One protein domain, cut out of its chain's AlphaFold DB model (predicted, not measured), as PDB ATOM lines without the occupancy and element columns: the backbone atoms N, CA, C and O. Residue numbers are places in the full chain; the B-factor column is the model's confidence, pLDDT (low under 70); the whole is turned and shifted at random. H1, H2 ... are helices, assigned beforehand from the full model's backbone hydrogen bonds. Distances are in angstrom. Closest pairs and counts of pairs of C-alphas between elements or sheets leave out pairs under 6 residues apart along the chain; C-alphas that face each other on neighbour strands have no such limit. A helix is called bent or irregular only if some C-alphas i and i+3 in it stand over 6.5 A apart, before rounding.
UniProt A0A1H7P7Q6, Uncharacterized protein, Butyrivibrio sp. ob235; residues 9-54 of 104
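Overview. This is residues 9 to 54 of the 104 residues of an uncharacterized protein of Butyrivibrio sp. ob235 (UniProt A0A1H7P7Q6). One long helix, H1, runs along one side, and the rest of the printed part folds back along it: the short H2 makes the turn near the end of H1, H3 heads back nearly antiparallel to H1, and H4 packs on H1 at a slant. The outline of this fold-back is elongated; H3 comes near H1 at few points, and H2 touches no helix. The printed part has 46 residues with four named helices, in the order H1, H2, H3, H4, and no named strand; the class is all helix. It is only just compact, close to loose, with a radius of gyration of the C-alphas of 11.3 A, and the C-alphas span 33 by 19 by 13 A.

Arrangement. H1, residues 9 to 24, is the longest helix by residues. H2, residues 26 to 29, and H1 meet only through their link. H3, residues 32 to 38, is close to H2 but not clearly touching; their closest C-alphas are those of Tyr 26 and Tyr 35, 7.1 A apart. H1 and H3 only just touch, with 3 pairs of C-alphas within 8 A, and H1 does so with residues 18 to 22 alone. Their closest C-alphas are those of Arg 22 and Tyr 35, 6.6 A apart, and they run opposite ways at a shallow tilt of 16 degrees. H4, residues 41 to 50, touches H1, with 11 pairs of C-alphas within 8 A. The closest are those of Ala 14 and Val 41, 5.3 A apart, and the two run opposite ways at a steep tilt of 52 degrees. H3 and H4 meet only through their link, while H2 and H4 are apart. In H1, H3 and H4 every O i to N i+4 pair is within hydrogen-bond range; H2, with 4 residues, is too short for such a pair, and its 1 O i to N i+3 pair is within range.

Along the chain. H1 begins at C-alpha 9, at (-5.672, -31.211, 38.226), and ends at C-alpha 24, at (-3.468, -8.694, 37.129), 22.7 A from first to last C-alpha. H2 measures 5.3 A from C-alpha 26 to C-alpha 29. H3 measures 9.1 A; it is neither bent nor irregular, but only just: C-alphas 35 and 38 are 6.1 A apart. H4 measures 13.7 A and ends at C-alpha 50, at (3.867, -30.948, 49.911).

Size, cuts and confidence. The two C-alphas farthest apart are those of Pro 27 and Asn 54, 34.8 A. The printed part has no cut, and the links H1 to H2, H2 to H3 and H3 to H4 are tight. The mean pLDDT of the printed part is 84.2; residues 49 to 54, of which 49 to 50 belong to H4, are under 70.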
ATOM      1  N   ASP A   9      -5.217 -32.560  38.561       87.06
ATOM      2  CA  ASP A   9      -5.672 -31.211  38.226       87.06
ATOM      3  C   ASP A   9      -4.677 -30.129  38.692       87.06
ATOM      4  O   ASP A   9      -4.790 -28.975  38.270       87.06
ATOM      5  N   LEU A  10      -3.678 -30.481  39.518       86.19
ATOM      6  CA  LEU A  10      -2.746 -29.526  40.135       86.19
ATOM      7  C   LEU A  10      -1.983 -28.689  39.111       86.19
ATOM      8  O   LEU A  10      -1.854 -27.486  39.308       86.19
ATOM      9  N   SER A  11      -1.530 -29.288  38.006       89.25
ATOM     10  CA  SER A  11      -0.813 -28.549  36.954       89.25
ATOM     11  C   SER A  11      -1.675 -27.436  36.375       89.25
ATOM     12  O   SER A  11      -1.250 -26.289  36.286       89.25
ATOM     13  N   ARG A  12      -2.931 -27.753  36.037       88.44
ATOM     14  CA  ARG A  12      -3.860 -26.786  35.446       88.44
ATOM     15  C   ARG A  12      -4.242 -25.702  36.454       88.44
ATOM     16  O   ARG A  12      -4.320 -24.536  36.085       88.44
ATOM     17  N   ILE A  13      -4.449 -26.066  37.718       88.88
ATOM     18  CA  ILE A  13      -4.753 -25.106  38.787       88.88
ATOM     19  C   ILE A  13      -3.567 -24.158  39.019       88.88
ATOM     20  O   ILE A  13      -3.759 -22.942  39.055       88.88
ATOM     21  N   ALA A  14      -2.348 -24.694  39.122       89.38
ATOM     22  CA  ALA A  14      -1.131 -23.908  39.301       89.38
ATOM     23  C   ALA A  14      -0.879 -22.970  38.110       89.38
ATOM     24  O   ALA A  14      -0.608 -21.790  38.313       89.38
ATOM     25  N   GLU A  15      -1.052 -23.444  36.873       91.75
ATOM     26  CA  GLU A  15      -0.968 -22.610  35.666       91.75
ATOM     27  C   GLU A  15      -1.956 -21.440  35.692       91.75
ATOM     28  O   GLU A  15      -1.567 -20.300  35.434       91.75
ATOM     29  N   ILE A  16      -3.225 -21.704  36.024       92.62
ATOM     30  CA  ILE A  16      -4.262 -20.665  36.107       92.62
ATOM     31  C   ILE A  16      -3.885 -19.612  37.155       92.62
ATOM     32  O   ILE A  16      -4.034 -18.417  36.894       92.62
ATOM     33  N   LEU A  17      -3.376 -20.034  38.315       91.56
ATOM     34  CA  LEU A  17      -2.938 -19.129  39.380       91.56
ATOM     35  C   LEU A  17      -1.756 -18.260  38.943       91.56
ATOM     36  O   LEU A  17      -1.842 -17.035  39.038       91.56
ATOM     37  N   VAL A  18      -0.691 -18.865  38.414       92.00
ATOM     38  CA  VAL A  18       0.493 -18.138  37.924       92.00
ATOM     39  C   VAL A  18       0.091 -17.133  36.842       92.00
ATOM     40  O   VAL A  18       0.486 -15.966  36.896       92.00
ATOM     41  N   PHE A  19      -0.744 -17.551  35.887       92.00
ATOM     42  CA  PHE A  19      -1.230 -16.679  34.820       92.00
ATOM     43  C   PHE A  19      -2.056 -15.509  35.361       92.00
ATOM     44  O   PHE A  19      -1.808 -14.365  34.987       92.00
ATOM     45  N   ASN A  20      -3.001 -15.768  36.269       93.25
ATOM     46  CA  ASN A  20      -3.824 -14.724  36.879       93.25
ATOM     47  C   ASN A  20      -2.957 -13.681  37.600       93.25
ATOM     48  O   ASN A  20      -3.143 -12.479  37.412       93.25
ATOM     49  N   TYR A  21      -1.957 -14.132  38.357       92.12
ATOM     50  CA  TYR A  21      -1.065 -13.231  39.077       92.12
ATOM     51  C   TYR A  21      -0.220 -12.362  38.148       92.12
ATOM     52  O   TYR A  21      -0.112 -11.152  38.359       92.12
ATOM     53  N   ARG A  22       0.318 -12.954  37.081       95.75
ATOM     54  CA  ARG A  22       1.069 -12.213  36.060       95.75
ATOM     55  C   ARG A  22       0.181 -11.262  35.258       95.75
ATOM     56  O   ARG A  22       0.631 -10.190  34.887       95.75
ATOM     57  N   LEU A  23      -1.077 -11.610  35.007       89.88
ATOM     58  CA  LEU A  23      -1.974 -10.740  34.246       89.88
ATOM     59  C   LEU A  23      -2.423  -9.523  35.067       89.88
ATOM     60  O   LEU A  23      -2.425  -8.405  34.556       89.88
ATOM     61  N   PHE A  24      -2.800  -9.729  36.333       87.81
ATOM     62  CA  PHE A  24      -3.468  -8.694  37.129       87.81
ATOM     63  C   PHE A  24      -2.563  -7.978  38.133       87.81
ATOM     64  O   PHE A  24      -2.775  -6.796  38.399       87.81
ATOM     65  N   PHE A  25      -1.566  -8.657  38.707       83.44
ATOM     66  CA  PHE A  25      -0.751  -8.088  39.787       83.44
ATOM     67  C   PHE A  25       0.641  -7.650  39.333       83.44
ATOM     68  O   PHE A  25       1.156  -6.658  39.851       83.44
ATOM     69  N   TYR A  26       1.222  -8.301  38.326       90.38
ATOM     70  CA  TYR A  26       2.506  -7.867  37.769       90.38
ATOM     71  C   TYR A  26       2.516  -6.396  37.305       90.38
ATOM     72  O   TYR A  26       3.448  -5.693  37.688       90.38
ATOM     73  N   PRO A  27       1.491  -5.854  36.603       92.94
ATOM     74  CA  PRO A  27       1.502  -4.444  36.187       92.94
ATOM     75  C   PRO A  27       1.584  -3.441  37.349       92.94
ATOM     76  O   PRO A  27       2.017  -2.306  37.149       92.94
ATOM     77  N   ILE A  28       1.163  -3.857  38.548       92.81
ATOM     78  CA  ILE A  28       1.129  -3.038  39.762       92.81
ATOM     79  C   ILE A  28       2.463  -3.138  40.509       92.81
ATOM     80  O   ILE A  28       3.057  -2.116  40.839       92.81
ATOM     81  N   PHE A  29       2.927  -4.362  40.777       89.62
ATOM     82  CA  PHE A  29       4.076  -4.603  41.657       89.62
ATOM     83  C   PHE A  29       5.415  -4.703  40.924       89.62
ATOM     84  O   PHE A  29       6.437  -4.416  41.534       89.62
ATOM     85  N   LYS A  30       5.412  -5.101  39.644       92.75
ATOM     86  CA  LYS A  30       6.584  -5.123  38.746       92.75
ATOM     87  C   LYS A  30       7.845  -5.746  39.366       92.75
ATOM     88  O   LYS A  30       8.925  -5.176  39.301       92.75
ATOM     89  N   SER A  31       7.677  -6.899  40.011       89.50
ATOM     90  CA  SER A  31       8.748  -7.603  40.721       89.50
ATOM     91  C   SER A  31       9.153  -8.860  39.960       89.50
ATOM     92  O   SER A  31       8.612  -9.933  40.225       89.50
ATOM     93  N   ASP A  32      10.074  -8.732  39.013       92.38
ATOM     94  CA  ASP A  32      10.436  -9.822  38.098       92.38
ATOM     95  C   ASP A  32      10.885 -11.090  38.836       92.38
ATOM     96  O   ASP A  32      10.369 -12.169  38.546       92.38
ATOM     97  N   GLU A  33      11.738 -10.935  39.852       89.56
ATOM     98  CA  GLU A  33      12.225 -12.015  40.723       89.56
ATOM     99  C   GLU A  33      11.058 -12.850  41.282       89.56
ATOM    100  O   GLU A  33      10.939 -14.047  41.027       89.56
ATOM    101  N   TYR A  34      10.079 -12.203  41.915       86.12
ATOM    102  CA  TYR A  34       8.900 -12.902  42.423       86.12
ATOM    103  C   TYR A  34       8.067 -13.578  41.319       86.12
ATOM    104  O   TYR A  34       7.688 -14.739  41.447       86.12
ATOM    105  N   TYR A  35       7.714 -12.881  40.232       88.69
ATOM    106  CA  TYR A  35       6.739 -13.420  39.267       88.69
ATOM    107  C   TYR A  35       7.317 -14.472  38.317       88.69
ATOM    108  O   TYR A  35       6.553 -15.300  37.793       88.69
ATOM    109  N   PHE A  36       8.622 -14.424  38.055       91.12
ATOM    110  CA  PHE A  36       9.273 -15.274  37.062       91.12
ATOM    111  C   PHE A  36      10.234 -16.289  37.683       91.12
ATOM    112  O   PHE A  36      10.288 -17.409  37.164       91.12
ATOM    113  N   ASP A  37      10.865 -15.973  38.817       83.69
ATOM    114  CA  ASP A  37      11.775 -16.901  39.496       83.69
ATOM    115  C   ASP A  37      11.082 -17.658  40.635       83.69
ATOM    116  O   ASP A  37      11.210 -18.881  40.712       83.69
ATOM    117  N   GLU A  38      10.274 -16.988  41.465       85.62
ATOM    118  CA  GLU A  38       9.612 -17.642  42.609       85.62
ATOM    119  C   GLU A  38       8.250 -18.267  42.255       85.62
ATOM    120  O   GLU A  38       7.982 -19.435  42.553       85.62
ATOM    121  N   LEU A  39       7.366 -17.513  41.592       88.56
ATOM    122  CA  LEU A  39       5.990 -17.909  41.279       88.56
ATOM    123  C   LEU A  39       5.936 -18.834  40.052       88.56
ATOM    124  O   LEU A  39       5.414 -18.485  38.984       88.56
ATOM    125  N   GLN A  40       6.494 -20.034  40.201       92.75
ATOM    126  CA  GLN A  40       6.568 -21.038  39.144       92.75
ATOM    127  C   GLN A  40       5.550 -22.164  39.322       92.75
ATOM    128  O   GLN A  40       5.243 -22.600  40.430       92.75
ATOM    129  N   VAL A  41       5.059 -22.693  38.197       90.50
ATOM    130  CA  VAL A  41       4.082 -23.793  38.175       90.50
ATOM    131  C   VAL A  41       4.595 -25.034  38.920       90.50
ATOM    132  O   VAL A  41       3.869 -25.514  39.790       90.50
ATOM    133  N   PRO A  42       5.827 -25.540  38.688       87.19
ATOM    134  CA  PRO A  42       6.329 -26.697  39.427       87.19
ATOM    135  C   PRO A  42       6.488 -26.428  40.925       87.19
ATOM    136  O   PRO A  42       6.237 -27.325  41.727       87.19
ATOM    137  N   ALA A  43       6.869 -25.203  41.306       83.94
ATOM    138  CA  ALA A  43       6.988 -24.801  42.703       83.94
ATOM    139  C   ALA A  43       5.617 -24.814  43.392       83.94
ATOM    140  O   ALA A  43       5.479 -25.468  44.421       83.94
ATOM    141  N   LEU A  44       4.586 -24.226  42.772       85.88
ATOM    142  CA  LEU A  44       3.204 -24.287  43.267       85.88
ATOM    143  C   LEU A  44       2.675 -25.721  43.328       85.88
ATOM    144  O   LEU A  44       2.041 -26.103  44.304       85.88
ATOM    145  N   MET A  45       2.909 -26.534  42.296       85.00
ATOM    146  CA  MET A  45       2.473 -27.934  42.292       85.00
ATOM    147  C   MET A  45       3.133 -28.720  43.421       85.00
ATOM    148  O   MET A  45       2.462 -29.492  44.103       85.00
ATOM    149  N   LYS A  46       4.439 -28.512  43.621       77.81
ATOM    150  CA  LYS A  46       5.189 -29.120  44.714       77.81
ATOM    151  C   LYS A  46       4.684 -28.606  46.051       77.81
ATOM    152  O   LYS A  46       4.491 -29.419  46.929       77.81
ATOM    153  N   GLU A  47       4.409 -27.318  46.203       75.75
ATOM    154  CA  GLU A  47       3.813 -26.759  47.414       75.75
ATOM    155  C   GLU A  47       2.425 -27.352  47.684       75.75
ATOM    156  O   GLU A  47       2.149 -27.730  48.809       75.75
ATOM    157  N   TYR A  48       1.562 -27.518  46.684       74.62
ATOM    158  CA  TYR A  48       0.250 -28.137  46.886       74.62
ATOM    159  C   TYR A  48       0.331 -29.634  47.189       74.62
ATOM    160  O   TYR A  48      -0.459 -30.131  47.986       74.62
ATOM    161  N   ALA A  49       1.292 -30.340  46.593       67.06
ATOM    162  CA  ALA A  49       1.565 -31.738  46.907       67.06
ATOM    163  C   ALA A  49       2.239 -31.895  48.283       67.06
ATOM    164  O   ALA A  49       1.966 -32.843  49.007       67.06
ATOM    165  N   VAL A  50       3.102 -30.949  48.660       55.66
ATOM    166  CA  VAL A  50       3.867 -30.948  49.911       55.66
ATOM    167  C   VAL A  50       3.090 -30.295  51.047       55.66
ATOM    168  O   VAL A  50       3.386 -30.591  52.181       55.66
ATOM    169  N   ASN A  51       2.062 -29.480  50.829       56.19
ATOM    170  CA  ASN A  51       1.188 -28.979  51.900       56.19
ATOM    171  C   ASN A  51       0.146 -30.025  52.344       56.19
ATOM    172  O   ASN A  51      -0.636 -29.764  53.260       56.19
ATOM    173  N   GLU A  52       0.229 -31.252  51.810       53.25
ATOM    174  CA  GLU A  52      -0.122 -32.467  52.564       53.25
ATOM    175  C   GLU A  52       0.858 -32.755  53.736       53.25
ATOM    176  O   GLU A  52       0.601 -33.639  54.550       53.25
ATOM    177  N   HIS A  53       1.952 -31.996  53.886       48.56
ATOM    178  CA  HIS A  53       2.996 -32.147  54.906       48.56
ATOM    179  C   HIS A  53       2.976 -31.068  56.002       48.56
ATOM    180  O   HIS A  53       2.509 -29.934  55.893       48.56
ATOM    181  N   ASN A  54       3.511 -31.514  57.129       55.28
ATOM    182  CA  ASN A  54       3.318 -31.067  58.497       55.28
ATOM    183  C   ASN A  54       4.154 -29.831  58.901       55.28
ATOM    184  O   ASN A  54       4.688 -29.817  60.005       55.28
TER     185      ASN A  54